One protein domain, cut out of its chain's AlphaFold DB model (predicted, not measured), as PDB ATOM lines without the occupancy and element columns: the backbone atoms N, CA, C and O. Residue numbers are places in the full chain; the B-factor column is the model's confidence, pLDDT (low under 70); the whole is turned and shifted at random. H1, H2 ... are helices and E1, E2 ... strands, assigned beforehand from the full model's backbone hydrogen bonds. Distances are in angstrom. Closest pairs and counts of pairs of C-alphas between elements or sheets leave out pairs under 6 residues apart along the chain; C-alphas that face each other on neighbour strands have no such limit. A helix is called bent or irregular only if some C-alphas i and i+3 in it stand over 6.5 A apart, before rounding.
ATOM      1  N   THR A   2      31.627 -20.163  10.406       50.38
ATOM      2  CA  THR A   2      31.006 -20.352   9.089       50.38
ATOM      3  C   THR A   2      29.797 -19.421   8.995       50.38
ATOM      4  O   THR A   2      28.952 -19.402   9.887       50.38
ATOM      5  N   LYS A   3      29.755 -18.578   7.959       63.91
ATOM      6  CA  LYS A   3      28.623 -17.675   7.696       63.91
ATOM      7  C   LYS A   3      27.349 -18.489   7.473       63.91
ATOM      8  O   LYS A   3      27.405 -19.560   6.870       63.91
ATOM      9  N   SER A   4      26.201 -17.988   7.932       75.06
ATOM     10  CA  SER A   4      24.924 -18.666   7.685       75.06
ATOM     11  C   SER A   4      24.560 -18.632   6.191       75.06
ATOM     12  O   SER A   4      25.006 -17.758   5.443       75.06
ATOM     13  N   ALA A   5      23.697 -19.549   5.741       72.88
ATOM     14  CA  ALA A   5      23.193 -19.537   4.362       72.88
ATOM     15  C   ALA A   5      22.469 -18.218   4.006       72.88
ATOM     16  O   ALA A   5      22.531 -17.766   2.857       72.88
ATOM     17  N   ALA A   6      21.827 -17.593   5.002       75.94
ATOM     18  CA  ALA A   6      21.190 -16.286   4.888       75.94
ATOM     19  C   ALA A   6      22.221 -15.159   4.730       75.94
ATOM     20  O   ALA A   6      22.035 -14.276   3.896       75.94
ATOM     21  N   ASP A   7      23.337 -15.207   5.462       79.19
ATOM     22  CA  ASP A   7      24.414 -14.224   5.308       79.19
ATOM     23  C   ASP A   7      25.047 -14.307   3.929       79.19
ATOM     24  O   ASP A   7      25.203 -13.281   3.279       79.19
ATOM     25  N   ALA A   8      25.290 -15.515   3.421       73.31
ATOM     26  CA  ALA A   8      25.833 -15.715   2.081       73.31
ATOM     27  C   ALA A   8      24.905 -15.211   0.954       73.31
ATOM     28  O   ALA A   8      25.315 -15.186  -0.199       73.31
ATOM     29  N   ALA A   9      23.629 -14.908   1.234       78.69
ATOM     30  CA  ALA A   9      22.692 -14.338   0.256       78.69
ATOM     31  C   ALA A   9      22.747 -12.803   0.187       78.69
ATOM     32  O   ALA A   9      22.196 -12.216  -0.739       78.69
ATOM     33  N   LYS A  10      23.392 -12.149   1.160       81.06
ATOM     34  CA  LYS A  10      23.587 -10.696   1.170       81.06
ATOM     35  C   LYS A  10      24.694 -10.307   0.186       81.06
ATOM     36  O   LYS A  10      25.623 -11.081  -0.030       81.06
ATOM     37  N   ALA A  11      24.642  -9.081  -0.336       80.62
ATOM     38  CA  ALA A  11      25.618  -8.556  -1.300       80.62
ATOM     39  C   ALA A  11      27.081  -8.626  -0.819       80.62
ATOM     40  O   ALA A  11      27.977  -8.887  -1.608       80.62
ATOM     41  N   ASN A  12      27.327  -8.458   0.481       81.12
ATOM     42  CA  ASN A  12      28.645  -8.561   1.127       81.12
ATOM     43  C   ASN A  12      28.864  -9.909   1.841       81.12
ATOM     44  O   ASN A  12      29.738 -10.046   2.701       81.12
ATOM     45  N   ALA A  13      28.005 -10.895   1.574       82.50
ATOM     46  CA  ALA A  13      27.941 -12.159   2.300       82.50
ATOM     47  C   ALA A  13      27.917 -11.986   3.842       82.50
ATOM     48  O   ALA A  13      28.515 -12.784   4.564       82.50
ATOM     49  N   GLY A  14      27.313 -10.904   4.351       81.06
ATOM     50  CA  GLY A  14      27.235 -10.588   5.781       81.06
ATOM     51  C   GLY A  14      28.498  -9.978   6.407       81.06
ATOM     52  O   GLY A  14      28.511  -9.777   7.618       81.06
ATOM     53  N   ASN A  15      29.543  -9.674   5.630       85.31
ATOM     54  CA  ASN A  15      30.740  -8.995   6.141       85.31
ATOM     55  C   ASN A  15      30.521  -7.489   6.335       85.31
ATOM     56  O   ASN A  15      29.790  -6.866   5.577       85.31
ATOM     57  N   ALA A  16      31.227  -6.876   7.289       86.56
ATOM     58  CA  ALA A  16      31.234  -5.415   7.432       86.56
ATOM     59  C   ALA A  16      31.935  -4.705   6.256       86.56
ATOM     60  O   ALA A  16      31.534  -3.608   5.882       86.56
ATOM     61  N   VAL A  17      32.959  -5.342   5.677       93.31
ATOM     62  CA  VAL A  17      33.744  -4.844   4.537       93.31
ATOM     63  C   VAL A  17      33.958  -5.966   3.521       93.31
ATOM     64  O   VAL A  17      34.001  -7.146   3.884       93.31
ATOM     65  N   ASN A  18      34.082  -5.609   2.249       94.81
ATOM     66  CA  ASN A  18      34.378  -6.532   1.159       94.81
ATOM     67  C   ASN A  18      35.892  -6.752   1.033       94.81
ATOM     68  O   ASN A  18      36.684  -5.830   1.219       94.81
ATOM     69  N   THR A  19      36.290  -7.965   0.664       96.00
ATOM     70  CA  THR A  19      37.684  -8.297   0.337       96.00
ATOM     71  C   THR A  19      37.811  -8.381  -1.181       96.00
ATOM     72  O   THR A  19      36.994  -9.082  -1.780       96.00
ATOM     73  N   PRO A  20      38.779  -7.712  -1.827       97.12
ATOM     74  CA  PRO A  20      38.934  -7.804  -3.274       97.12
ATOM     75  C   PRO A  20      39.313  -9.222  -3.719       97.12
ATOM     76  O   PRO A  20      40.029  -9.945  -3.032       97.12
ATOM     77  N   ALA A  21      38.813  -9.621  -4.886       96.31
ATOM     78  CA  ALA A  21      39.135 -10.890  -5.532       96.31
ATOM     79  C   ALA A  21      40.582 -10.951  -6.034       96.31
ATOM     80  O   ALA A  21      41.260 -11.971  -5.880       96.31
ATOM     81  N   ALA A  22      41.034  -9.855  -6.644       94.94
ATOM     82  CA  ALA A  22      42.383  -9.722  -7.153       94.94
ATOM     83  C   ALA A  22      43.349  -9.448  -6.001       94.94
ATOM     84  O   ALA A  22      43.196  -8.473  -5.263       94.94
ATOM     85  N   LYS A  23      44.364 -10.302  -5.872       95.25
ATOM     86  CA  LYS A  23      45.491 -10.053  -4.978       95.25
ATOM     87  C   LYS A  23      46.589  -9.294  -5.700       95.25
ATOM     88  O   LYS A  23      46.881  -9.569  -6.865       95.25
ATOM     89  N   VAL A  24      47.238  -8.398  -4.972       95.31
ATOM     90  CA  VAL A  24      48.395  -7.642  -5.441       95.31
ATOM     91  C   VAL A  24      49.634  -8.521  -5.364       95.31
ATOM     92  O   VAL A  24      49.911  -9.142  -4.337       95.31
ATOM     93  N   GLU A  25      50.370  -8.595  -6.465       93.62
ATOM     94  CA  GLU A  25      51.667  -9.259  -6.480       93.62
ATOM     95  C   GLU A  25      52.695  -8.425  -5.715       93.62
ATOM     96  O   GLU A  25      52.849  -7.232  -5.981       93.62
ATOM     97  N   VAL A  26      53.387  -9.059  -4.768       94.31
ATOM     98  CA  VAL A  26      54.429  -8.432  -3.953       94.31
ATOM     99  C   VAL A  26      55.709  -9.258  -3.970       94.31
ATOM    100  O   VAL A  26      55.678 -10.493  -4.057       94.31
ATOM    101  N   LYS A  27      56.856  -8.580  -3.877       91.38
ATOM    102  CA  LYS A  27      58.172  -9.245  -3.865       91.38
ATOM    103  C   LYS A  27      58.526  -9.808  -2.492       91.38
ATOM    104  O   LYS A  27      59.074 -10.904  -2.412       91.38
ATOM    105  N   ASP A  28      58.196  -9.070  -1.436       92.75
ATOM    106  CA  ASP A  28      58.418  -9.464  -0.045       92.75
ATOM    107  C   ASP A  28      57.126  -9.281   0.772       92.75
ATOM    108  O   ASP A  28      56.826  -8.176   1.226       92.75
ATOM    109  N   PRO A  29      56.342 -10.354   0.996       89.44
ATOM    110  CA  PRO A  29      55.115 -10.285   1.789       89.44
ATOM    111  C   PRO A  29      55.315  -9.848   3.247       89.44
ATOM    112  O   PRO A  29      54.342  -9.512   3.917       89.44
ATOM    113  N   ALA A  30      56.544  -9.889   3.774       90.94
ATOM    114  CA  ALA A  30      56.827  -9.427   5.129       90.94
ATOM    115  C   ALA A  30      57.064  -7.912   5.202       90.94
ATOM    116  O   ALA A  30      56.997  -7.354   6.301       90.94
ATOM    117  N   ASN A  31      57.350  -7.268   4.066       94.19
ATOM    118  CA  ASN A  31      57.690  -5.856   3.989       94.19
ATOM    119  C   ASN A  31      57.294  -5.255   2.632       94.19
ATOM    120  O   ASN A  31      58.087  -5.218   1.690       94.19
ATOM    121  N   LEU A  32      56.063  -4.757   2.551       96.75
ATOM    122  CA  LEU A  32      55.560  -4.096   1.356       96.75
ATOM    123  C   LEU A  32      56.216  -2.728   1.174       96.75
ATOM    124  O   LEU A  32      56.286  -1.902   2.091       96.75
ATOM    125  N   THR A  33      56.594  -2.458  -0.068       97.00
ATOM    126  CA  THR A  33      56.934  -1.115  -0.531       97.00
ATOM    127  C   THR A  33      55.711  -0.196  -0.517       97.00
ATOM    128  O   THR A  33      54.564  -0.648  -0.541       97.00
ATOM    129  N   ASP A  34      55.938   1.117  -0.525       97.31
ATOM    130  CA  ASP A  34      54.840   2.091  -0.568       97.31
ATOM    131  C   ASP A  34      53.994   1.966  -1.846       97.31
ATOM    132  O   ASP A  34      52.780   2.172  -1.805       97.31
ATOM    133  N   GLU A  35      54.605   1.558  -2.963       96.06
ATOM    134  CA  GLU A  35      53.893   1.267  -4.211       96.06
ATOM    135  C   GLU A  35      52.971   0.044  -4.063       96.06
ATOM    136  O   GLU A  35      51.803   0.094  -4.451       96.06
ATOM    137  N   GLU A  36      53.456  -1.045  -3.461       96.69
ATOM    138  CA  GLU A  36      52.645  -2.243  -3.204       96.69
ATOM    139  C   GLU A  36      51.503  -1.945  -2.219       96.69
ATOM    140  O   GLU A  36      50.365  -2.349  -2.460       96.69
ATOM    141  N   LYS A  37      51.759  -1.170  -1.152       97.44
ATOM    142  CA  LYS A  37      50.707  -0.708  -0.225       97.44
ATOM    143  C   LYS A  37      49.648   0.122  -0.934       97.44
ATOM    144  O   LYS A  37      48.463  -0.052  -0.655       97.44
ATOM    145  N   ALA A  38      50.055   1.017  -1.837       97.31
ATOM    146  CA  ALA A  38      49.132   1.840  -2.609       97.31
ATOM    147  C   ALA A  38      48.232   0.981  -3.509       97.31
ATOM    148  O   ALA A  38      47.019   1.174  -3.499       97.31
ATOM    149  N   LYS A  39      48.793  -0.024  -4.194       96.50
ATOM    150  CA  LYS A  39      48.015  -0.977  -5.006       96.50
ATOM    151  C   LYS A  39      47.046  -1.807  -4.158       96.50
ATOM    152  O   LYS A  39      45.891  -1.977  -4.539       96.50
ATOM    153  N   VAL A  40      47.480  -2.295  -2.988       97.50
ATOM    154  CA  VAL A  40      46.599  -3.032  -2.057       97.50
ATOM    155  C   VAL A  40      45.456  -2.136  -1.591       97.50
ATOM    156  O   VAL A  40      44.298  -2.550  -1.579       97.50
ATOM    157  N   LYS A  41      45.775  -0.890  -1.237       97.38
ATOM    158  CA  LYS A  41      44.792   0.106  -0.828       97.38
ATOM    159  C   LYS A  41      43.761   0.364  -1.933       97.38
ATOM    160  O   LYS A  41      42.569   0.291  -1.652       97.38
ATOM    161  N   GLU A  42      44.206   0.603  -3.164       96.50
ATOM    162  CA  GLU A  42      43.341   0.849  -4.325       96.50
ATOM    163  C   GLU A  42      42.394  -0.330  -4.594       96.50
ATOM    164  O   GLU A  42      41.185  -0.136  -4.725       96.50
ATOM    165  N   ALA A  43      42.913  -1.563  -4.583       96.50
ATOM    166  CA  ALA A  43      42.102  -2.765  -4.775       96.50
ATOM    167  C   ALA A  43      40.995  -2.900  -3.711       96.50
ATOM    168  O   ALA A  43      39.868  -3.292  -4.017       96.50
ATOM    169  N   ILE A  44      41.291  -2.552  -2.455       97.06
ATOM    170  CA  ILE A  44      40.311  -2.584  -1.363       97.06
ATOM    171  C   ILE A  44      39.284  -1.456  -1.505       97.06
ATOM    172  O   ILE A  44      38.093  -1.701  -1.302       97.06
ATOM    173  N   GLU A  45      39.706  -0.238  -1.855       95.88
ATOM    174  CA  GLU A  45      38.810   0.907  -2.065       95.88
ATOM    175  C   GLU A  45      37.844   0.672  -3.237       95.88
ATOM    176  O   GLU A  45      36.676   1.055  -3.145       95.88
ATOM    177  N   ALA A  46      38.273  -0.041  -4.284       95.06
ATOM    178  CA  ALA A  46      37.433  -0.387  -5.433       95.06
ATOM    179  C   ALA A  46      36.181  -1.203  -5.053       95.06
ATOM    180  O   ALA A  46      35.122  -1.035  -5.658       95.06
ATOM    181  N   VAL A  47      36.275  -2.058  -4.029       95.50
ATOM    182  CA  VAL A  47      35.149  -2.875  -3.533       95.50
ATOM    183  C   VAL A  47      34.541  -2.350  -2.225       95.50
ATOM    184  O   VAL A  47      33.510  -2.856  -1.777       95.50
ATOM    185  N   ASN A  48      35.142  -1.315  -1.635       94.25
ATOM    186  CA  ASN A  48      34.667  -0.599  -0.448       94.25
ATOM    187  C   ASN A  48      34.686   0.914  -0.704       94.25
ATOM    188  O   ASN A  48      35.447   1.640  -0.050       94.25
ATOM    189  N   PRO A  49      33.866   1.417  -1.645       89.69
ATOM    190  CA  PRO A  49      33.861   2.837  -1.967       89.69
ATOM    191  C   PRO A  49      33.603   3.665  -0.706       89.69
ATOM    192  O   PRO A  49      32.931   3.199   0.215       89.69
ATOM    193  N   VAL A  50      34.154   4.882  -0.669       89.06
ATOM    194  CA  VAL A  50      34.052   5.869   0.429       89.06
ATOM    195  C   VAL A  50      34.591   5.431   1.803       89.06
ATOM    196  O   VAL A  50      34.529   6.210   2.753       89.06
ATOM    197  N   SER A  51      35.158   4.227   1.926       94.25
ATOM    198  CA  SER A  51      35.783   3.758   3.167       94.25
ATOM    199  C   SER A  51      37.209   4.283   3.307       94.25
ATOM    200  O   SER A  51      37.928   4.450   2.325       94.25
ATOM    201  N   LYS A  52      37.655   4.514   4.544       96.94
ATOM    202  CA  LYS A  52      39.056   4.838   4.829       96.94
ATOM    203  C   LYS A  52      39.860   3.546   4.914       96.94
ATOM    204  O   LYS A  52      39.566   2.710   5.765       96.94
ATOM    205  N   VAL A  53      40.899   3.418   4.090       98.00
ATOM    206  CA  VAL A  53      41.789   2.250   4.074       98.00
ATOM    207  C   VAL A  53      43.205   2.646   4.491       98.00
ATOM    208  O   VAL A  53      43.779   3.605   3.970       98.00
ATOM    209  N   VAL A  54      43.767   1.901   5.442       97.44
ATOM    210  CA  VAL A  54      45.161   2.021   5.892       97.44
ATOM    211  C   VAL A  54      45.813   0.648   5.806       97.44
ATOM    212  O   VAL A  54      45.277  -0.306   6.363       97.44
ATOM    213  N   VAL A  55      46.958   0.553   5.132       98.12
ATOM    214  CA  VAL A  55      47.712  -0.696   4.935       98.12
ATOM    215  C   VAL A  55      49.011  -0.615   5.732       98.12
ATOM    216  O   VAL A  55      49.718   0.389   5.640       98.12
ATOM    217  N   ASP A  56      49.301  -1.635   6.538       97.12
ATOM    218  CA  ASP A  56      50.549  -1.723   7.303       97.12
ATOM    219  C   ASP A  56      51.724  -2.261   6.459       97.12
ATOM    220  O   ASP A  56      51.561  -2.679   5.312       97.12
ATOM    221  N   ASP A  57      52.933  -2.263   7.028       96.50
ATOM    222  CA  ASP A  57      54.155  -2.749   6.363       96.50
ATOM    223  C   ASP A  57      54.097  -4.232   5.976       96.50
ATOM    224  O   ASP A  57      54.806  -4.661   5.073       96.50
ATOM    225  N   LYS A  58      53.222  -5.014   6.612       94.62
ATOM    226  CA  LYS A  58      53.027  -6.441   6.324       94.62
ATOM    227  C   LYS A  58      51.862  -6.686   5.365       94.62
ATOM    228  O   LYS A  58      51.558  -7.836   5.077       94.62
ATOM    229  N   GLY A  59      51.181  -5.634   4.905       95.69
ATOM    230  CA  GLY A  59      50.040  -5.713   3.999       95.69
ATOM    231  C   GLY A  59      48.686  -5.984   4.657       95.69
ATOM    232  O   GLY A  59      47.713  -6.193   3.934       95.69
ATOM    233  N   ASN A  60      48.566  -5.976   5.990       97.62
ATOM    234  CA  ASN A  60      47.242  -6.026   6.614       97.62
ATOM    235  C   ASN A  60      46.560  -4.673   6.441       97.62
ATOM    236  O   ASN A  60      47.145  -3.625   6.724       97.62
ATOM    237  N   ALA A  61      45.303  -4.697   6.015       97.94
ATOM    238  CA  ALA A  61      44.547  -3.486   5.759       97.94
ATOM    239  C   ALA A  61      43.463  -3.287   6.813       97.94
ATOM    240  O   ALA A  61      42.610  -4.146   7.013       97.94
ATOM    241  N   THR A  62      43.466  -2.130   7.465       97.75
ATOM    242  CA  THR A  62      42.354  -1.677   8.301       97.75
ATOM    243  C   THR A  62      41.422  -0.822   7.455       97.75
ATOM    244  O   THR A  62      41.844   0.190   6.892       97.75
ATOM    245  N   VAL A  63      40.158  -1.229   7.378       98.00
ATOM    246  CA  VAL A  63      39.104  -0.553   6.620       98.00
ATOM    247  C   VAL A  63      38.068  -0.018   7.599       98.00
ATOM    248  O   VAL A  63      37.510  -0.785   8.384       98.00
ATOM    249  N   THR A  64      37.798   1.285   7.541       96.44
ATOM    250  CA  THR A  64      36.743   1.942   8.323       96.44
ATOM    251  C   THR A  64      35.667   2.475   7.383       96.44
ATOM    252  O   THR A  64      35.951   3.331   6.542       96.44
ATOM    253  N   THR A  65      34.438   1.975   7.521       93.69
ATOM    254  CA  THR A  65      33.288   2.430   6.726       93.69
ATOM    255  C   THR A  65      32.823   3.822   7.181       93.69
ATOM    256  O   THR A  65      33.125   4.227   8.310       93.69
ATOM    257  N   PRO A  66      32.066   4.571   6.356       91.56
ATOM    258  CA  PRO A  66      31.517   5.875   6.746       91.56
ATOM    259  C   PRO A  66      30.639   5.832   8.003       91.56
ATOM    260  O   PRO A  66      30.563   6.810   8.741       91.56
ATOM    261  N   GLU A  67      30.003   4.690   8.273       90.44
ATOM    262  CA  GLU A  67      29.173   4.450   9.459       90.44
ATOM    263  C   GLU A  67      30.006   4.181  10.727       90.44
ATOM    264  O   GLU A  67      29.445   3.981  11.803       90.44
ATOM    265  N   GLY A  68      31.339   4.168  10.619       90.88
ATOM    266  CA  GLY A  68      32.271   3.984  11.734       90.88
ATOM    267  C   GLY A  68      32.638   2.530  12.037       90.88
ATOM    268  O   GLY A  68      33.421   2.278  12.955       90.88
ATOM    269  N   ASN A  69      32.132   1.560  11.269       90.44
ATOM    270  CA  ASN A  69      32.510   0.157  11.433       90.44
ATOM    271  C   ASN A  69      33.948  -0.051  10.965       90.44
ATOM    272  O   ASN A  69      34.316   0.408   9.888       90.44
ATOM    273  N   THR A  70      34.754  -0.768  11.746       94.56
ATOM    274  CA  THR A  70      36.147  -1.066  11.391       94.56
ATOM    275  C   THR A  70      36.364  -2.570  11.293       94.56
ATOM    276  O   THR A  70      35.903  -3.324  12.149       94.56
ATOM    277  N   ALA A  71      37.083  -2.999  10.260       96.25
ATOM    278  CA  ALA A  71      37.479  -4.384  10.047       96.25
ATOM    279  C   ALA A  71      38.915  -4.461   9.519       96.25
ATOM    280  O   ALA A  71      39.396  -3.538   8.862       96.25
ATOM    281  N   VAL A  72      39.591  -5.573   9.804       96.88
ATOM    282  CA  VAL A  72      40.938  -5.855   9.298       96.88
ATOM    283  C   VAL A  72      40.850  -6.940   8.234       96.88
ATOM    284  O   VAL A  72      40.286  -8.005   8.488       96.88
ATOM    285  N   ILE A  73      41.418  -6.672   7.062       96.62
ATOM    286  CA  ILE A  73      41.626  -7.643   5.991       96.62
ATOM    287  C   ILE A  73      43.072  -8.155   6.108       96.62
ATOM    288  O   ILE A  73      44.007  -7.352   6.011       96.62
ATOM    289  N   PRO A  74      43.283  -9.461   6.352       96.50
ATOM    290  CA  PRO A  74      44.618 -10.037   6.459       96.50
ATOM    291  C   PRO A  74      45.420  -9.908   5.161       96.50
ATOM    292  O   PRO A  74      44.880 -10.089   4.071       96.50
ATOM    293  N   ALA A  75      46.736  -9.718   5.279       96.31
ATOM    294  CA  ALA A  75      47.641  -9.625   4.128       96.31
ATOM    295  C   ALA A  75      47.526 -10.816   3.159       96.31
ATOM    296  O   ALA A  75      47.560 -10.643   1.942       96.31
ATOM    297  N   ALA A  76      47.328 -12.029   3.688       94.88
ATOM    298  CA  ALA A  76      47.194 -13.254   2.897       94.88
ATOM    299  C   ALA A  76      45.976 -13.253   1.955       94.88
ATOM    300  O   ALA A  76      45.949 -14.018   0.986       94.88
ATOM    301  N   ASP A  77      44.978 -12.411   2.226       95.31
ATOM    302  CA  ASP A  77      43.777 -12.287   1.403       95.31
ATOM    303  C   ASP A  77      43.928 -11.244   0.290       95.31
ATOM    304  O   ASP A  77      43.164 -11.290  -0.669       95.31
ATOM    305  N   VAL A  78      44.928 -10.360   0.370       95.75
ATOM    306  CA  VAL A  78      45.115  -9.238  -0.571       95.75
ATOM    307  C   VAL A  78      46.474  -9.219  -1.263       95.75
ATOM    308  O   VAL A  78      46.654  -8.461  -2.211       95.75
ATOM    309  N   THR A  79      47.414 -10.071  -0.851       95.25
ATOM    310  CA  THR A  79      48.747 -10.186  -1.459       95.25
ATOM    311  C   THR A  79      49.034 -11.599  -1.961       95.25
ATOM    312  O   THR A  79      48.542 -12.592  -1.418       95.25
ATOM    313  N   LYS A  80      49.845 -11.690  -3.013       93.00
ATOM    314  CA  LYS A  80      50.386 -12.934  -3.573       93.00
ATOM    315  C   LYS A  80      51.853 -12.740  -3.947       93.00
ATOM    316  O   LYS A  80      52.307 -11.615  -4.120       93.00
ATOM    317  N   SER A  81      52.588 -13.833  -4.090       90.25
ATOM    318  CA  SER A  81      53.981 -13.807  -4.539       90.25
ATOM    319  C   SER A  81      54.088 -13.962  -6.057       90.25
ATOM    320  O   SER A  81      53.217 -14.557  -6.689       90.25
ATOM    321  N   VAL A  82      55.211 -13.530  -6.633       85.88
ATOM    322  CA  VAL A  82      55.534 -13.738  -8.062       85.88
ATOM    323  C   VAL A  82      55.471 -15.224  -8.455       85.88
ATOM    324  O   VAL A  82      55.032 -15.587  -9.544       85.88
ATOM    325  N   ALA A  83      55.862 -16.122  -7.546       86.06
ATOM    326  CA  ALA A  83      55.835 -17.565  -7.781       86.06
ATOM    327  C   ALA A  83      54.410 -18.141  -7.890       86.06
ATOM    328  O   ALA A  83      54.238 -19.270  -8.357       86.06
ATOM    329  N   ASP A  84      53.385 -17.405  -7.454       88.38
ATOM    330  CA  ASP A  84      52.001 -17.855  -7.543       88.38
ATOM    331  C   ASP A  84      51.448 -17.777  -8.968       88.38
ATOM    332  O   ASP A  84      50.530 -18.531  -9.266       88.38
ATOM    333  N   ALA A  85      52.029 -16.972  -9.868       83.00
ATOM    334  CA  ALA A  85      51.556 -16.818 -11.251       83.00
ATOM    335  C   ALA A  85      51.481 -18.146 -12.034       83.00
ATOM    336  O   ALA A  85      50.630 -18.308 -12.905       83.00
ATOM    337  N   GLY A  86      52.340 -19.118 -11.700       80.56
ATOM    338  CA  GLY A  86      52.337 -20.455 -12.303       80.56
ATOM    339  C   GLY A  86      51.395 -21.469 -11.640       80.56
ATOM    340  O   GLY A  86      51.329 -22.613 -12.086       80.56
ATOM    341  N   LYS A  87      50.702 -21.102 -10.555       82.56
ATOM    342  CA  LYS A  87      49.813 -21.998  -9.798       82.56
ATOM    343  C   LYS A  87      48.375 -21.929 -10.313       82.56
ATOM    344  O   LYS A  87      47.986 -21.007 -11.028       82.56
ATOM    345  N   ALA A  88      47.550 -22.882  -9.874       76.00
ATOM    346  CA  ALA A  88      46.106 -22.825 -10.083       76.00
ATOM    347  C   ALA A  88      45.534 -21.486  -9.569       76.00
ATOM    348  O   ALA A  88      45.841 -21.062  -8.452       76.00
ATOM    349  N   ASN A  89      44.732 -20.821 -10.407       84.75
ATOM    350  CA  ASN A  89      44.133 -19.496 -10.178       84.75
ATOM    351  C   ASN A  89      45.135 -18.373  -9.830       84.75
ATOM    352  O   ASN A  89      44.747 -17.349  -9.267       84.75
ATOM    353  N   ALA A  90      46.427 -18.561 -10.123       90.31
ATOM    354  CA  ALA A  90      47.500 -17.600  -9.873       90.31
ATOM    355  C   ALA A  90      47.514 -16.985  -8.449       90.31
ATOM    356  O   ALA A  90      47.785 -15.797  -8.267       90.31
ATOM    357  N   GLY A  91      47.170 -17.786  -7.429       89.81
ATOM    358  CA  GLY A  91      47.155 -17.375  -6.015       89.81
ATOM    359  C   GLY A  91      45.879 -16.667  -5.532       89.81
ATOM    360  O   GLY A  91      45.735 -16.419  -4.325       89.81
ATOM    361  N   ASN A  92      44.930 -16.383  -6.428       93.81
ATOM    362  CA  ASN A  92      43.639 -15.803  -6.066       93.81
ATOM    363  C   ASN A  92      42.694 -16.862  -5.476       93.81
ATOM    364  O   ASN A  92      42.755 -18.048  -5.803       93.81
ATOM    365  N   ALA A  93      41.796 -16.425  -4.588       92.38
ATOM    366  CA  ALA A  93      40.774 -17.299  -4.005       92.38
ATOM    367  C   ALA A  93      39.570 -17.498  -4.939       92.38
ATOM    368  O   ALA A  93      38.921 -18.539  -4.884       92.38
ATOM    369  N   VAL A  94      39.280 -16.495  -5.766       95.38
ATOM    370  CA  VAL A  94      38.180 -16.485  -6.732       95.38
ATOM    371  C   VAL A  94      38.719 -15.998  -8.074       95.38
ATOM    372  O   VAL A  94      39.650 -15.192  -8.123       95.38
ATOM    373  N   ASN A  95      38.144 -16.500  -9.157       95.75
ATOM    374  CA  ASN A  95      38.542 -16.183 -10.520       95.75
ATOM    375  C   ASN A  95      37.724 -15.020 -11.079       95.75
ATOM    376  O   ASN A  95      36.505 -14.968 -10.903       95.75
ATOM    377  N   THR A  96      38.384 -14.133 -11.820       97.62
ATOM    378  CA  THR A  96      37.733 -13.046 -12.557       97.62
ATOM    379  C   THR A  96      37.609 -13.439 -14.029       97.62
ATOM    380  O   THR A  96      38.619 -13.807 -14.631       97.62
ATOM    381  N   PRO A  97      36.412 -13.389 -14.642       98.25
ATOM    382  CA  PRO A  97      36.264 -13.702 -16.060       98.25
ATOM    383  C   PRO A  97      36.965 -12.651 -16.932       98.25
ATOM    384  O   PRO A  97      36.901 -11.455 -16.660       98.25
ATOM    385  N   ALA A  98      37.605 -13.086 -18.016       97.69
ATOM    386  CA  ALA A  98      38.245 -12.191 -18.978       97.69
ATOM    387  C   ALA A  98      37.230 -11.350 -19.768       97.69
ATOM    388  O   ALA A  98      37.469 -10.174 -20.055       97.69
ATOM    389  N   ALA A  99      36.097 -11.948 -20.140       97.56
ATOM    390  CA  ALA A  99      35.061 -11.288 -20.919       97.56
ATOM    391  C   ALA A  99      34.108 -10.498 -20.016       97.56
ATOM    392  O   ALA A  99      33.461 -11.070 -19.138       97.56
ATOM    393  N   LYS A 100      33.919  -9.210 -20.310       97.56
ATOM    394  CA  LYS A 100      32.987  -8.347 -19.568       97.56
ATOM    395  C   LYS A 100      31.577  -8.404 -20.147       97.56
ATOM    396  O   LYS A 100      31.373  -8.828 -21.288       97.56
ATOM    397  N   VAL A 101      30.586  -8.033 -19.353       97.50
ATOM    398  CA  VAL A 101      29.190  -7.877 -19.773       97.50
ATOM    399  C   VAL A 101      28.989  -6.460 -20.281       97.50
ATOM    400  O   VAL A 101      29.340  -5.498 -19.603       97.50
ATOM    401  N   GLU A 102      28.444  -6.331 -21.484       96.06
ATOM    402  CA  GLU A 102      28.019  -5.031 -21.986       96.06
ATOM    403  C   GLU A 102      26.755  -4.583 -21.251       96.06
ATOM    404  O   GLU A 102      25.781  -5.334 -21.172       96.06
ATOM    405  N   VAL A 103      26.784  -3.366 -20.712       96.50
ATOM    406  CA  VAL A 103      25.658  -2.748 -20.016       96.50
ATOM    407  C   VAL A 103      25.327  -1.395 -20.630       96.50
ATOM    408  O   VAL A 103      26.195  -0.695 -21.159       96.50
ATOM    409  N   LYS A 104      24.053  -1.013 -20.553       93.56
ATOM    410  CA  LYS A 104      23.581   0.270 -21.099       93.56
ATOM    411  C   LYS A 104      23.905   1.451 -20.193       93.56
ATOM    412  O   LYS A 104      24.186   2.538 -20.688       93.56
ATOM    413  N   ASP A 105      23.849   1.234 -18.882       94.81
ATOM    414  CA  ASP A 105      24.114   2.242 -17.861       94.81
ATOM    415  C   ASP A 105      24.978   1.635 -16.747       94.81
ATOM    416  O   ASP A 105      24.516   0.823 -15.948       94.81
ATOM    417  N   LEU A 106      26.246   2.046 -16.690       92.81
ATOM    418  CA  LEU A 106      27.215   1.581 -15.691       92.81
ATOM    419  C   LEU A 106      26.835   1.985 -14.257       92.81
ATOM    420  O   LEU A 106      27.310   1.367 -13.309       92.81
ATOM    421  N   ALA A 107      25.998   3.009 -14.081       91.31
ATOM    422  CA  ALA A 107      25.530   3.435 -12.766       91.31
ATOM    423  C   ALA A 107      24.262   2.692 -12.318       91.31
ATOM    424  O   ALA A 107      23.898   2.763 -11.141       91.31
ATOM    425  N   LYS A 108      23.572   2.006 -13.240       92.81
ATOM    426  CA  LYS A 108      22.287   1.361 -12.967       92.81
ATOM    427  C   LYS A 108      22.074   0.118 -13.825       92.81
ATOM    428  O   LYS A 108      21.458   0.168 -14.889       92.81
ATOM    429  N   LEU A 109      22.492  -1.020 -13.286       96.00
ATOM    430  CA  LEU A 109      22.301  -2.308 -13.937       96.00
ATOM    431  C   LEU A 109      20.854  -2.795 -13.817       96.00
ATOM    432  O   LEU A 109      20.214  -2.704 -12.767       96.00
ATOM    433  N   THR A 110      20.370  -3.386 -14.899       96.94
ATOM    434  CA  THR A 110      19.135  -4.167 -14.948       96.94
ATOM    435  C   THR A 110      19.336  -5.564 -14.358       96.94
ATOM    436  O   THR A 110      20.453  -6.077 -14.288       96.94
ATOM    437  N   ASP A 111      18.243  -6.233 -13.988       97.06
ATOM    438  CA  ASP A 111      18.306  -7.609 -13.477       97.06
ATOM    439  C   ASP A 111      18.876  -8.591 -14.512       97.06
ATOM    440  O   ASP A 111      19.593  -9.525 -14.155       97.06
ATOM    441  N   ALA A 112      18.615  -8.356 -15.802       97.50
ATOM    442  CA  ALA A 112      19.181  -9.154 -16.887       97.50
ATOM    443  C   ALA A 112      20.708  -8.982 -16.989       97.50
ATOM    444  O   ALA A 112      21.426  -9.969 -17.141       97.50
ATOM    445  N   GLU A 113      21.215  -7.752 -16.857       97.81
ATOM    446  CA  GLU A 113      22.658  -7.474 -16.853       97.81
ATOM    447  C   GLU A 113      23.335  -8.072 -15.613       97.81
ATOM    448  O   GLU A 113      24.360  -8.740 -15.739       97.81
ATOM    449  N   LYS A 114      22.732  -7.935 -14.422       97.88
ATOM    450  CA  LYS A 114      23.230  -8.588 -13.198       97.88
ATOM    451  C   LYS A 114      23.278 -10.105 -13.340       97.88
ATOM    452  O   LYS A 114      24.269 -10.719 -12.954       97.88
ATOM    453  N   LYS A 115      22.244 -10.710 -13.932       98.12
ATOM    454  CA  LYS A 115      22.198 -12.154 -14.189       98.12
ATOM    455  C   LYS A 115      23.283 -12.593 -15.172       98.12
ATOM    456  O   LYS A 115      23.923 -13.613 -14.943       98.12
ATOM    457  N   ALA A 116      23.534 -11.814 -16.224       97.88
ATOM    458  CA  ALA A 116      24.620 -12.089 -17.162       97.88
ATOM    459  C   ALA A 116      26.002 -12.006 -16.485       97.88
ATOM    460  O   ALA A 116      26.870 -12.836 -16.761       97.88
ATOM    461  N   ILE A 117      26.204 -11.047 -15.571       98.50
ATOM    462  CA  ILE A 117      27.428 -10.950 -14.760       98.50
ATOM    463  C   ILE A 117      27.559 -12.177 -13.857       98.50
ATOM    464  O   ILE A 117      28.609 -12.815 -13.833       98.50
ATOM    465  N   GLU A 118      26.487 -12.531 -13.147       98.38
ATOM    466  CA  GLU A 118      26.447 -13.697 -12.267       98.38
ATOM    467  C   GLU A 118      26.816 -14.981 -13.023       98.38
ATOM    468  O   GLU A 118      27.639 -15.757 -12.541       98.38
ATOM    469  N   ASP A 119      26.262 -15.182 -14.221       98.12
ATOM    470  CA  ASP A 119      26.527 -16.356 -15.055       98.12
ATOM    471  C   ASP A 119      27.985 -16.421 -15.518       98.12
ATOM    472  O   ASP A 119      28.619 -17.470 -15.389       98.12
ATOM    473  N   LYS A 120      28.557 -15.302 -15.985       97.81
ATOM    474  CA  LYS A 120      29.977 -15.250 -16.374       97.81
ATOM    475  C   LYS A 120      30.911 -15.512 -15.196       97.81
ATOM    476  O   LYS A 120      31.888 -16.242 -15.336       97.81
ATOM    477  N   VAL A 121      30.613 -14.945 -14.027       98.44
ATOM    478  CA  VAL A 121      31.414 -15.171 -12.817       98.44
ATOM    479  C   VAL A 121      31.288 -16.623 -12.349       98.44
ATOM    480  O   VAL A 121      32.294 -17.226 -11.980       98.44
ATOM    481  N   LYS A 122      30.093 -17.225 -12.409       97.44
ATOM    482  CA  LYS A 122      29.883 -18.647 -12.087       97.44
ATOM    483  C   LYS A 122      30.613 -19.585 -13.040       97.44
ATOM    484  O   LYS A 122      31.135 -20.594 -12.574       97.44
ATOM    485  N   ALA A 123      30.675 -19.256 -14.332       96.19
ATOM    486  CA  ALA A 123      31.361 -20.077 -15.329       96.19
ATOM    487  C   ALA A 123      32.836 -20.315 -14.962       96.19
ATOM    488  O   ALA A 123      33.320 -21.433 -15.081       96.19
ATOM    489  N   VAL A 124      33.518 -19.298 -14.424       96.38
ATOM    490  CA  VAL A 124      34.924 -19.404 -13.988       96.38
ATOM    491  C   VAL A 124      35.091 -19.735 -12.494       96.38
ATOM    492  O   VAL A 124      36.212 -19.941 -12.027       96.38
ATOM    493  N   ASN A 125      33.990 -19.820 -11.736       95.69
ATOM    494  CA  ASN A 125      33.947 -20.191 -10.312       95.69
ATOM    495  C   ASN A 125      32.891 -21.286 -10.044       95.69
ATOM    496  O   ASN A 125      31.934 -21.058  -9.287       95.69
ATOM    497  N   PRO A 126      33.027 -22.483 -10.643       93.75
ATOM    498  CA  PRO A 126      32.021 -23.533 -10.535       93.75
ATOM    499  C   PRO A 126      31.762 -23.931  -9.075       93.75
ATOM    500  O   PRO A 126      32.676 -24.012  -8.257       93.75
ATOM    501  N   GLY A 127      30.490 -24.162  -8.739       94.31
ATOM    502  CA  GLY A 127      30.055 -24.528  -7.384       94.31
ATOM    503  C   GLY A 127      30.020 -23.375  -6.372       94.31
ATOM    504  O   GLY A 127      29.512 -23.564  -5.267       94.31
ATOM    505  N   SER A 128      30.502 -22.182  -6.729       96.12
ATOM    506  CA  SER A 128      30.466 -21.017  -5.841       96.12
ATOM    507  C   SER A 128      29.095 -20.342  -5.829       96.12
ATOM    508  O   SER A 128      28.369 -20.316  -6.828       96.12
ATOM    509  N   LYS A 129      28.750 -19.726  -4.698       96.38
ATOM    510  CA  LYS A 129      27.612 -18.807  -4.617       96.38
ATOM    511  C   LYS A 129      28.061 -17.424  -5.070       96.38
ATOM    512  O   LYS A 129      29.036 -16.903  -4.540       96.38
ATOM    513  N   VAL A 130      27.340 -16.831  -6.014       98.06
ATOM    514  CA  VAL A 130      27.633 -15.499  -6.557       98.06
ATOM    515  C   VAL A 130      26.437 -14.596  -6.300       98.06
ATOM    516  O   VAL A 130      25.302 -14.999  -6.541       98.06
ATOM    517  N   VAL A 131      26.693 -13.397  -5.783       96.69
ATOM    518  CA  VAL A 131      25.687 -12.351  -5.573       96.69
ATOM    519  C   VAL A 131      26.205 -11.070  -6.211       96.69
ATOM    520  O   VAL A 131      27.313 -10.643  -5.899       96.69
ATOM    521  N   VAL A 132      25.408 -10.468  -7.093       97.06
ATOM    522  CA  VAL A 132      25.745  -9.211  -7.777       97.06
ATOM    523  C   VAL A 132      24.958  -8.069  -7.144       97.06
ATOM    524  O   VAL A 132      23.735  -8.155  -7.014       97.06
ATOM    525  N   ASP A 133      25.654  -7.018  -6.716       94.06
ATOM    526  CA  ASP A 133      25.026  -5.842  -6.113       94.06
ATOM    527  C   ASP A 133      24.468  -4.860  -7.165       94.06
ATOM    528  O   ASP A 133      24.610  -5.045  -8.375       94.06
ATOM    529  N   ASP A 134      23.802  -3.795  -6.712       92.69
ATOM    530  CA  ASP A 134      23.226  -2.775  -7.601       92.69
ATOM    531  C   ASP A 134      24.265  -1.995  -8.415       92.69
ATOM    532  O   ASP A 134      23.927  -1.440  -9.460       92.69
ATOM    533  N   LYS A 135      25.521  -1.966  -7.954       90.00
ATOM    534  CA  LYS A 135      26.635  -1.319  -8.650       90.00
ATOM    535  C   LYS A 135      27.332  -2.265  -9.632       90.00
ATOM    536  O   LYS A 135      28.195  -1.815 -10.373       90.00
ATOM    537  N   GLY A 136      26.980  -3.553  -9.637       95.19
ATOM    538  CA  GLY A 136      27.587  -4.577 -10.484       95.19
ATOM    539  C   GLY A 136      28.805  -5.274  -9.883       95.19
ATOM    540  O   GLY A 136      29.449  -6.049 -10.588       95.19
ATOM    541  N   ASN A 137      29.134  -5.046  -8.607       96.50
ATOM    542  CA  ASN A 137      30.174  -5.830  -7.943       96.50
ATOM    543  C   ASN A 137      29.650  -7.244  -7.687       96.50
ATOM    544  O   ASN A 137      28.524  -7.411  -7.211       96.50
ATOM    545  N   ALA A 138      30.469  -8.260  -7.954       98.12
ATOM    546  CA  ALA A 138      30.105  -9.652  -7.719       98.12
ATOM    547  C   ALA A 138      30.844 -10.204  -6.502       98.12
ATOM    548  O   ALA A 138      32.061 -10.375  -6.526       98.12
ATOM    549  N   THR A 139      30.105 -10.537  -5.452       97.88
ATOM    550  CA  THR A 139      30.639 -11.242  -4.287       97.88
ATOM    551  C   THR A 139      30.496 -12.741  -4.494       97.88
ATOM    552  O   THR A 139      29.391 -13.265  -4.647       97.88
ATOM    553  N   VAL A 140      31.627 -13.434  -4.476       97.88
ATOM    554  CA  VAL A 140      31.747 -14.874  -4.686       97.88
ATOM    555  C   VAL A 140      32.094 -15.532  -3.358       97.88
ATOM    556  O   VAL A 140      33.035 -15.126  -2.683       97.88
ATOM    557  N   THR A 141      31.329 -16.551  -2.970       95.62
ATOM    558  CA  THR A 141      31.642 -17.425  -1.837       95.62
ATOM    559  C   THR A 141      31.913 -18.833  -2.347       95.62
ATOM    560  O   THR A 141      31.010 -19.470  -2.898       95.62
ATOM    561  N   THR A 142      33.147 -19.302  -2.173       94.25
ATOM    562  CA  THR A 142      33.573 -20.635  -2.612       94.25
ATOM    563  C   THR A 142      32.942 -21.729  -1.741       94.25
ATOM    564  O   THR A 142      32.507 -21.441  -0.618       94.25
ATOM    565  N   PRO A 143      32.901 -22.993  -2.202       92.69
ATOM    566  CA  PRO A 143      32.419 -24.120  -1.394       92.69
ATOM    567  C   PRO A 143      33.154 -24.283  -0.053       92.69
ATOM    568  O   PRO A 143      32.565 -24.725   0.930       92.69
ATOM    569  N   GLU A 144      34.423 -23.871   0.014       90.00
ATOM    570  CA  GLU A 144      35.250 -23.885   1.229       90.00
ATOM    571  C   GLU A 144      34.935 -22.715   2.182       90.00
ATOM    572  O   GLU A 144      35.521 -22.611   3.260       90.00
ATOM    573  N   GLY A 145      34.021 -21.820   1.798       89.19
ATOM    574  CA  GLY A 145      33.555 -20.700   2.612       89.19
ATOM    575  C   GLY A 145      34.406 -19.433   2.520       89.19
ATOM    576  O   GLY A 145      34.162 -18.495   3.282       89.19
ATOM    577  N   LYS A 146      35.384 -19.365   1.604       91.00
ATOM    578  CA  LYS A 146      36.122 -18.123   1.334       91.00
ATOM    579  C   LYS A 146      35.231 -17.161   0.558       91.00
ATOM    580  O   LYS A 146      34.572 -17.572  -0.391       91.00
ATOM    581  N   THR A 147      35.221 -15.890   0.946       93.94
ATOM    582  CA  THR A 147      34.457 -14.838   0.263       93.94
ATOM    583  C   THR A 147      35.413 -13.803  -0.313       93.94
ATOM    584  O   THR A 147      36.276 -13.320   0.416       93.94
ATOM    585  N   ALA A 148      35.213 -13.413  -1.570       97.00
ATOM    586  CA  ALA A 148      35.858 -12.245  -2.160       97.00
ATOM    587  C   ALA A 148      34.929 -11.562  -3.174       97.00
ATOM    588  O   ALA A 148      33.975 -12.168  -3.660       97.00
ATOM    589  N   THR A 149      35.200 -10.299  -3.480       98.12
ATOM    590  CA  THR A 149      34.370  -9.442  -4.325       98.12
ATOM    591  C   THR A 149      35.170  -8.995  -5.542       98.12
ATOM    592  O   THR A 149      36.273  -8.467  -5.416       98.12
ATOM    593  N   ILE A 150      34.610  -9.206  -6.727       98.38
ATOM    594  CA  ILE A 150      35.136  -8.718  -7.999       98.38
ATOM    595  C   ILE A 150      34.471  -7.359  -8.279       98.38
ATOM    596  O   ILE A 150      33.235  -7.286  -8.236       98.38
ATOM    597  N   PRO A 151      35.238  -6.284  -8.531       97.38
ATOM    598  CA  PRO A 151      34.668  -4.961  -8.751       97.38
ATOM    599  C   PRO A 151      33.918  -4.885 -10.086       97.38
ATOM    600  O   PRO A 151      34.271  -5.542 -11.067       97.38
ATOM    601  N   ALA A 152      32.896  -4.032 -10.148       96.88
ATOM    602  CA  ALA A 152      32.072  -3.843 -11.344       96.88
ATOM    603  C   ALA A 152      32.885  -3.441 -12.586       96.88
ATOM    604  O   ALA A 152      32.549  -3.832 -13.706       96.88
ATOM    605  N   THR A 153      33.983  -2.702 -12.399       96.25
ATOM    606  CA  THR A 153      34.904  -2.284 -13.469       96.25
ATOM    607  C   THR A 153      35.568  -3.458 -14.180       96.25
ATOM    608  O   THR A 153      35.914  -3.336 -15.354       96.25
ATOM    609  N   ASP A 154      35.703  -4.603 -13.512       97.62
ATOM    610  CA  ASP A 154      36.275  -5.822 -14.088       97.62
ATOM    611  C   ASP A 154      35.221  -6.694 -14.768       97.62
ATOM    612  O   ASP A 154      35.562  -7.598 -15.526       97.62
ATOM    613  N   LEU A 155      33.938  -6.407 -14.541       98.12
ATOM    614  CA  LEU A 155      32.815  -7.228 -14.994       98.12
ATOM    615  C   LEU A 155      31.960  -6.553 -16.057       98.12
ATOM    616  O   LEU A 155      31.237  -7.246 -16.771       98.12
ATOM    617  N   THR A 156      32.032  -5.231 -16.180       97.56
ATOM    618  CA  THR A 156      31.153  -4.447 -17.051       97.56
ATOM    619  C   THR A 156      31.926  -3.643 -18.088       97.56
ATOM    620  O   THR A 156      33.072  -3.240 -17.882       97.56
TER     621      THR A 156
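Overview. This is residues 2 to 156 of the 455 residues of the protein "LPXTG-motif cell wall anchor domain protein" of Streptococcus sp. M334 (UniProt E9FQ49). Two small lobes sit next to each other, each a three-stranded antiparallel sheet with one long helix over a face: H1 over E2, E3 and E4 in the first, H5 over E6, E7 and E8 in the second. The first lobe also holds the short parallel pair E1 and E5, with E1 packed on H1, and the short helices H2, H3 and H4; H6 lies near H5 in the second, and the last residues of H1 reach E8 where the lobes meet. The 155 printed residues hold six named helices and eight named strands, in the order E1, H1, E2, E3, E4, H2, E5, H3, H4, H5, E6, E7, E8, H6; the class is mixed, helices and strands, with 75 residues in named elements, under half. The whole is compact, with a radius of gyration of the C-alphas of 15.2 A and spans of 44 by 40 by 33 A.

Along the chain. Residues 2 to 23 hold no named element. E1 is residues 24 to 26, beginning at C-alpha 24 at (48.395, -7.642, -5.441). H1, residues 34 to 47, is 20.5 A long and begins at C-alpha 34 at (54.840, 2.091, -0.568). E2, residues 52 to 55, is 10.3 A long; E3, residues 61 to 64, 9.8 A; E4, residues 70 to 73, 10.1 A. H2 is residues 75 to 78, E5 is 79 to 81, H3 is 82 to 86 and H4 is 88 to 91. H3 is neither bent nor irregular, but only just: C-alphas 83 and 86 are 6.4 A apart. H4 is only just irregular, with C-alphas 88 and 91 6.9 A apart. H5, residues 111 to 124, is 20.4 A long. E6, residues 129 to 132, is 10.3 A long; E7, residues 138 to 141, 9.9 A; E8, residues 147 to 150, 10.3 A. H6, residues 152 to 155, ends at C-alpha 155 at (32.815, -7.228, -14.994).

Arrangement. E2, E3 and E4 form a meander, each strand the antiparallel neighbour of the one before; N 54 and O 62 are 3.0 A apart, N 63 and O 71 2.8 A. H1 is on this sheet, two layers with the helix on one face, at a height over the sheet of 8.2 A; it is over E2 and E3 and slantwise to the strands, at 37 degrees to E2 on the local plane. Its closest C-alphas to E2 are those of Lys 37 and Val 55, 6.0 A apart. E1 and E5 are parallel neighbours, with N 26 and O 80 2.8 A apart, and the closest C-alphas of E1 and H1 are those of Val 24 and Val 40, at 6.0 A. H1 and H2 are close but not clearly touching, with C-alphas of Val 40 and Val 78 6.6 A apart. H3 and H4 touch only at the corner, and only just, with 3 pairs of C-alphas within 8 A; the closest are those of Asp 84 and Ala 90, at 5.1 A. H1 is also on the sheet E6 E7 E8; its closest C-alphas to E8 are those of Val 47 and Thr 149, 6.7 A apart. That second sheet is a meander too, with N 131 and O 139 2.9 A apart and N 140 and O 148 2.8 A. H5 is on it, again two layers, at a height over the sheet of 8.1 A, over E6 and E7; its closest C-alphas to E6 are those of Lys 114 and Val 132, at 6.0 A. H5 and H6 are close but not clearly touching, with C-alphas of Ile 117 and Leu 155 6.6 A apart. H1 and H5 are apart. The O i to N i+4 pairs within hydrogen-bond range are 9 of 10 in H1, 9 of 10 in H5 and 0 of 1 in H3, which has 1 of 2 O i to N i+3 pairs within range; H2, H4 and H6 are too short for an O i to N i+4 pair.

Size, cuts and confidence. The two C-alphas farthest apart, those of Asn 31 and Ala 112, are 43.9 A apart. The printed part has no cut. The link from H4 to H5, residues 92 to 110, is long. The mean pLDDT of the printed part is 93.0, and residues 2 to 3 are under 70.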